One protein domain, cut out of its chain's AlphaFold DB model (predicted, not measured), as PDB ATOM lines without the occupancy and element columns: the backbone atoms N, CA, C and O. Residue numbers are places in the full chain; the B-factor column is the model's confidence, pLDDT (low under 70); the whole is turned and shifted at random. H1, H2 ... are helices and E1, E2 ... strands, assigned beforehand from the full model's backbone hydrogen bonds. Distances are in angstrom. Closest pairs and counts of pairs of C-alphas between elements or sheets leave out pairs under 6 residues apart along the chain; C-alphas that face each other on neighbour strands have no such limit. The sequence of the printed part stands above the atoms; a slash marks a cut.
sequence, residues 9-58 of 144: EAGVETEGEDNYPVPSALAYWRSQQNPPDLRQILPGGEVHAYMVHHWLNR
ATOM      1  N   GLU A   9     119.796 122.192 152.192       80.06
ATOM      2  CA  GLU A   9     119.497 121.669 153.523       80.06
ATOM      3  C   GLU A   9     117.996 121.695 153.854       80.06
ATOM      4  O   GLU A   9     117.563 121.019 154.786       80.06
ATOM      5  N   ALA A  10     117.188 122.449 153.099       76.88
ATOM      6  CA  ALA A  10     115.733 122.440 153.222       76.88
ATOM      7  C   ALA A  10     115.079 121.224 152.539       76.88
ATOM      8  O   ALA A  10     113.887 121.001 152.741       76.88
ATOM      9  N   GLY A  11     115.830 120.445 151.747       76.88
ATOM     10  CA  GLY A  11     115.335 119.252 151.048       76.88
ATOM     11  C   GLY A  11     114.425 119.540 149.850       76.88
ATOM     12  O   GLY A  11     113.771 118.624 149.363       76.88
ATOM     13  N   VAL A  12     114.362 120.800 149.412       78.00
ATOM     14  CA  VAL A  12     113.535 121.301 148.304       78.00
ATOM     15  C   VAL A  12     114.304 122.403 147.567       78.00
ATOM     16  O   VAL A  12     114.049 123.598 147.712       78.00
ATOM     17  N   GLU A  13     115.354 122.002 146.854       75.69
ATOM     18  CA  GLU A  13     116.308 122.913 146.197       75.69
ATOM     19  C   GLU A  13     116.115 123.008 144.685       75.69
ATOM     20  O   GLU A  13     116.644 123.919 144.044       75.69
ATOM     21  N   THR A  14     115.355 122.079 144.103       77.31
ATOM     22  CA  THR A  14     115.187 122.009 142.653       77.31
ATOM     23  C   THR A  14     113.939 122.759 142.185       77.31
ATOM     24  O   THR A  14     113.009 123.039 142.949       77.31
ATOM     25  N   GLU A  15     113.931 123.146 140.908       75.06
ATOM     26  CA  GLU A  15     112.762 123.750 140.269       75.06
ATOM     27  C   GLU A  15     111.570 122.781 140.318       75.06
ATOM     28  O   GLU A  15     111.699 121.603 139.992       75.06
ATOM     29  N   GLY A  16     110.398 123.278 140.720       75.94
ATOM     30  CA  GLY A  16     109.197 122.459 140.903       75.94
ATOM     31  C   GLY A  16     109.010 121.914 142.323       75.94
ATOM     32  O   GLY A  16     107.888 121.554 142.681       75.94
ATOM     33  N   GLU A  17     110.042 121.950 143.169       83.88
ATOM     34  CA  GLU A  17     109.965 121.639 144.602       83.88
ATOM     35  C   GLU A  17     109.727 122.921 145.418       83.88
ATOM     36  O   GLU A  17     110.559 123.331 146.212       83.88
ATOM     37  N   ASP A  18     108.618 123.631 145.176       84.62
ATOM     38  CA  ASP A  18     108.350 124.965 145.767       84.62
ATOM     39  C   ASP A  18     109.376 126.052 145.372       84.62
ATOM     40  O   ASP A  18     109.440 127.120 145.974       84.62
ATOM     41  N   ASN A  19     110.156 125.819 144.313       88.19
ATOM     42  CA  ASN A  19     110.991 126.831 143.672       88.19
ATOM     43  C   ASN A  19     110.508 127.088 142.246       88.19
ATOM     44  O   ASN A  19     110.227 126.156 141.489       88.19
ATOM     45  N   TYR A  20     110.461 128.364 141.874       89.38
ATOM     46  CA  TYR A  20     110.063 128.827 140.550       89.38
ATOM     47  C   TYR A  20     111.258 129.414 139.790       89.38
ATOM     48  O   TYR A  20     112.163 129.977 140.417       89.38
ATOM     49  N   PRO A  21     111.257 129.368 138.446       90.94
ATOM     50  CA  PRO A  21     112.228 130.110 137.657       90.94
ATOM     51  C   PRO A  21     112.036 131.615 137.879       90.94
ATOM     52  O   PRO A  21     110.911 132.119 137.934       90.94
ATOM     53  N   VAL A  22     113.139 132.353 138.008       91.19
ATOM     54  CA  VAL A  22     113.086 133.797 138.273       91.19
ATOM     55  C   VAL A  22     112.569 134.543 137.037       91.19
ATOM     56  O   VAL A  22     113.197 134.481 135.978       91.19
ATOM     57  N   PRO A  23     111.466 135.312 137.144       91.88
ATOM     58  CA  PRO A  23     110.992 136.138 136.039       91.88
ATOM     59  C   PRO A  23     112.043 137.172 135.625       91.88
ATOM     60  O   PRO A  23     112.697 137.772 136.477       91.88
ATOM     61  N   SER A  24     112.155 137.459 134.326       91.88
ATOM     62  CA  SER A  24     113.170 138.375 133.775       91.88
ATOM     63  C   SER A  24     113.187 139.755 134.442       91.88
ATOM     64  O   SER A  24     114.252 140.292 134.740       91.88
ATOM     65  N   ALA A  25     112.008 140.311 134.739       90.62
ATOM     66  CA  ALA A  25     111.887 141.579 135.450       90.62
ATOM     67  C   ALA A  25     112.485 141.505 136.865       90.62
ATOM     68  O   ALA A  25     113.186 142.422 137.289       90.62
ATOM     69  N   LEU A  26     112.243 140.407 137.588       92.00
ATOM     70  CA  LEU A  26     112.795 140.204 138.924       92.00
ATOM     71  C   LEU A  26     114.308 139.959 138.869       92.00
ATOM     72  O   LEU A  26     115.034 140.528 139.679       92.00
ATOM     73  N   ALA A  27     114.786 139.184 137.890       92.94
ATOM     74  CA  ALA A  27     116.213 138.957 137.658       92.94
ATOM     75  C   ALA A  27     116.964 140.274 137.405       92.94
ATOM     76  O   ALA A  27     118.013 140.516 138.002       92.94
ATOM     77  N   TYR A  28     116.390 141.160 136.583       93.81
ATOM     78  CA  TYR A  28     116.941 142.493 136.354       93.81
ATOM     79  C   TYR A  28     117.083 143.266 137.668       93.81
ATOM     80  O   TYR A  28     118.184 143.689 138.009       93.81
ATOM     81  N   TRP A  29     116.009 143.396 138.452       92.69
ATOM     82  CA  TRP A  29     116.060 144.136 139.717       92.69
ATOM     83  C   TRP A  29     117.018 143.522 140.741       92.69
ATOM     84  O   TRP A  29     117.733 144.260 141.413       92.69
ATOM     85  N   ARG A  30     117.079 142.190 140.838       93.62
ATOM     86  CA  ARG A  30     118.028 141.473 141.703       93.62
ATOM     87  C   ARG A  30     119.489 141.774 141.345       93.62
ATOM     88  O   ARG A  30     120.292 142.017 142.243       93.62
ATOM     89  N   SER A  31     119.809 141.875 140.052       94.38
ATOM     90  CA  SER A  31     121.153 142.256 139.586       94.38
ATOM     91  C   SER A  31     121.566 143.690 139.942       94.38
ATOM     92  O   SER A  31     122.757 143.984 139.966       94.38
ATOM     93  N   GLN A  32     120.603 144.580 140.216       95.50
ATOM     94  CA  GLN A  32     120.865 145.973 140.597       95.50
ATOM     95  C   GLN A  32     121.055 146.157 142.115       95.50
ATOM     96  O   GLN A  32     121.345 147.265 142.563       95.50
ATOM     97  N   GLN A  33     120.854 145.108 142.922       94.25
ATOM     98  CA  GLN A  33     121.039 145.176 144.375       94.25
ATOM     99  C   GLN A  33     122.526 145.231 144.747       94.25
ATOM    100  O   GLN A  33     123.391 144.833 143.970       94.25
ATOM    101  N   ASN A  34     122.827 145.722 145.953       91.81
ATOM    102  CA  ASN A  34     124.183 145.750 146.501       91.81
ATOM    103  C   ASN A  34     124.222 145.038 147.869       91.81
ATOM    104  O   ASN A  34     123.727 145.609 148.843       91.81
ATOM    105  N   PRO A  35     124.822 143.833 147.967       91.56
ATOM    106  CA  PRO A  35     125.410 143.048 146.873       91.56
ATOM    107  C   PRO A  35     124.345 142.473 145.908       91.56
ATOM    108  O   PRO A  35     123.190 142.323 146.313       91.56
ATOM    109  N   PRO A  36     124.705 142.145 144.651       91.50
ATOM    110  CA  PRO A  36     123.768 141.573 143.687       91.50
ATOM    111  C   PRO A  36     123.231 140.213 144.139       91.50
ATOM    112  O   PRO A  36     123.998 139.345 144.561       91.50
ATOM    113  N   ASP A  37     121.926 140.002 143.980       90.75
ATOM    114  CA  ASP A  37     121.307 138.690 144.166       90.75
ATOM    115  C   ASP A  37     121.335 137.927 142.832       90.75
ATOM    116  O   ASP A  37     120.637 138.272 141.879       90.75
ATOM    117  N   LEU A  38     122.180 136.900 142.740       88.88
ATOM    118  CA  LEU A  38     122.375 136.102 141.521       88.88
ATOM    119  C   LEU A  38     121.631 134.760 141.559       88.88
ATOM    120  O   LEU A  38     121.872 133.896 140.712       88.88
ATOM    121  N   ARG A  39     120.732 134.557 142.532       87.19
ATOM    122  CA  ARG A  39     119.946 133.323 142.639       87.19
ATOM    123  C   ARG A  39     119.049 133.166 141.412       87.19
ATOM    124  O   ARG A  39     118.273 134.063 141.084       87.19
ATOM    125  N   GLN A  40     119.131 131.999 140.773       86.88
ATOM    126  CA  GLN A  40     118.336 131.642 139.588       86.88
ATOM    127  C   GLN A  40     116.962 131.055 139.930       86.88
ATOM    128  O   GLN A  40     116.133 130.864 139.043       86.88
ATOM    129  N   ILE A  41     116.716 130.823 141.218       89.44
ATOM    130  CA  ILE A  41     115.455 130.328 141.754       89.44
ATOM    131  C   ILE A  41     114.734 131.414 142.555       89.44
ATOM    132  O   ILE A  41     115.337 132.318 143.151       89.44
ATOM    133  N   LEU A  42     113.413 131.323 142.547       90.44
ATOM    134  CA  LEU A  42     112.504 132.117 143.354       90.44
ATOM    135  C   LEU A  42     111.742 131.165 144.285       90.44
ATOM    136  O   LEU A  42     110.838 130.476 143.810       90.44
ATOM    137  N   PRO A  43     112.086 131.116 145.584       91.38
ATOM    138  CA  PRO A  43     111.376 130.273 146.538       91.38
ATOM    139  C   PRO A  43     109.901 130.674 146.642       91.38
ATOM    140  O   PRO A  43     109.572 131.865 146.687       91.38
ATOM    141  N   GLY A  44     109.003 129.700 146.750       89.19
ATOM    142  CA  GLY A  44     107.568 129.919 146.914       89.19
ATOM    143  C   GLY A  44     107.239 130.698 148.185       89.19
ATOM    144  O   GLY A  44     106.323 131.522 148.187       89.19
ATOM    145  N   GLY A  45     108.065 130.565 149.228       89.88
ATOM    146  CA  GLY A  45     108.023 131.424 150.411       89.88
ATOM    147  C   GLY A  45     108.189 132.919 150.096       89.88
ATOM    148  O   GLY A  45     107.440 133.737 150.633       89.88
ATOM    149  N   GLU A  46     109.104 133.292 149.189       90.44
ATOM    150  CA  GLU A  46     109.269 134.685 148.742       90.44
ATOM    151  C   GLU A  46     108.059 135.153 147.925       90.44
ATOM    152  O   GLU A  46     107.576 136.269 148.129       90.44
ATOM    153  N   VAL A  47     107.523 134.293 147.050       90.19
ATOM    154  CA  VAL A  47     106.298 134.581 146.283       90.19
ATOM    155  C   VAL A  47     105.128 134.839 147.228       90.19
ATOM    156  O   VAL A  47     104.422 135.838 147.090       90.19
ATOM    157  N   HIS A  48     104.939 133.982 148.228       90.44
ATOM    158  CA  HIS A  48     103.848 134.115 149.182       90.44
ATOM    159  C   HIS A  48     104.012 135.357 150.061       90.44
ATOM    160  O   HIS A  48     103.055 136.109 150.243       90.44
ATOM    161  N   ALA A  49     105.224 135.626 150.557       89.88
ATOM    162  CA  ALA A  49     105.521 136.843 151.305       89.88
ATOM    163  C   ALA A  49     105.240 138.097 150.464       89.88
ATOM    164  O   ALA A  49     104.600 139.032 150.946       89.88
ATOM    165  N   TYR A  50     105.642 138.093 149.188       88.19
ATOM    166  CA  TYR A  50     105.341 139.163 148.244       88.19
ATOM    167  C   TYR A  50     103.829 139.343 148.057       88.19
ATOM    168  O   TYR A  50     103.336 140.467 148.159       88.19
ATOM    169  N   MET A  51     103.078 138.261 147.834       87.88
ATOM    170  CA  MET A  51     101.626 138.309 147.648       87.88
ATOM    171  C   MET A  51     100.900 138.816 148.895       87.88
ATOM    172  O   MET A  51     100.057 139.702 148.780       87.88
ATOM    173  N   VAL A  52     101.249 138.317 150.083       89.69
ATOM    174  CA  VAL A  52     100.669 138.769 151.358       89.69
ATOM    175  C   VAL A  52     101.007 140.233 151.610       89.69
ATOM    176  O   VAL A  52     100.123 141.014 151.959       89.69
ATOM    177  N   HIS A  53     102.254 140.642 151.370       88.81
ATOM    178  CA  HIS A  53     102.647 142.042 151.462       88.81
ATOM    179  C   HIS A  53     101.816 142.921 150.515       88.81
ATOM    180  O   HIS A  53     101.323 143.971 150.924       88.81
ATOM    181  N   HIS A  54     101.610 142.507 149.263       85.88
ATOM    182  CA  HIS A  54     100.808 143.273 148.301       85.88
ATOM    183  C   HIS A  54      99.314 143.265 148.637       85.88
ATOM    184  O   HIS A  54      98.652 144.287 148.447       85.88
ATOM    185  N   TRP A  55      98.799 142.166 149.189       83.31
ATOM    186  CA  TRP A  55      97.434 142.059 149.696       83.31
ATOM    187  C   TRP A  55      97.191 143.044 150.843       83.31
ATOM    188  O   TRP A  55      96.290 143.878 150.770       83.31
ATOM    189  N   LEU A  56      98.041 143.005 151.873       87.44
ATOM    190  CA  LEU A  56      97.923 143.866 153.052       87.44
ATOM    191  C   LEU A  56      98.081 145.350 152.704       87.44
ATOM    192  O   LEU A  56      97.380 146.191 153.261       87.44
ATOM    193  N   ASN A  57      98.943 145.671 151.738       85.31
ATOM    194  CA  ASN A  57      99.177 147.045 151.293       85.31
ATOM    195  C   ASN A  57      98.225 147.516 150.180       85.31
ATOM    196  O   ASN A  57      98.450 148.586 149.617       85.31
ATOM    197  N   ARG A  58      97.181 146.741 149.839       71.50
ATOM    198  CA  ARG A  58      96.214 147.054 148.764       71.50
ATOM    199  C   ARG A  58      96.874 147.385 147.417       71.50
ATOM    200  O   ARG A  58      96.378 148.210 146.658       71.50
TER     201      ARG A  58
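This is residues 9 to 58 of the 144 residues of a protein of Lyngbya aestuarii BL J (UniProt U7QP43). Picture a tiny two-strand ladder, E1 beside E2, closing a wide loop that holds the short helix H1, while the long helix H2 leaves the ladder straight from E2 and its residues 48 to 56 stick out as an arm with the end, residues 57 and 58. The tail, residues 9 to 18, leads into E1. The printed part has 50 residues, with two named strands and two named helices in the order E1, H1, E2, H2; the sheet, E1 - E2, is antiparallel and the class is mixed, helices and strands. The whole is only just loose, close to compact, with a radius of gyration of the C-alphas of 12.1 A and spans of 33 by 23 by 18 A.

Find C-alpha 19 at (110.991, 126.831, 143.672); from there E1, residues 19 to 21, runs 7.0 A. Its partner E2, residues 41 to 43, covers 6.3 A. H2, residues 44 to 56, runs 18.0 A to C-alpha 56 at (97.923, 143.866, 153.052). H1, residues 24 to 31, runs 10.6 A from C-alpha 24 at (113.170, 138.375, 133.775).

Look first at E1 and E2, antiparallel at 141 degrees between their directions. C-alphas 19 and 43 face each other at 4.5 A; N 20 and O 42, at 2.9 A, and N 42 and O 20, at 2.8 A, are within hydrogen-bond range. The closest C-alphas of E1 and H2 are those of Asn 19 and Gly 44, 5.6 A apart. H1 and H2 are apart. In H1 and H2 every O i to N i+4 pair is within hydrogen-bond range.

The C-alphas of Glu 9 and Arg 58, the two farthest apart, are separated by 34.8 A. Residues 48 to 58, of which 48 to 56 belong to H2, stand free. The links E1 to H1 and E2 to H2 are tight, and H1 to E2 is short, with 9 residues between. The printed part has no cut; its mean pLDDT is 87.5, and no printed residue is under 70.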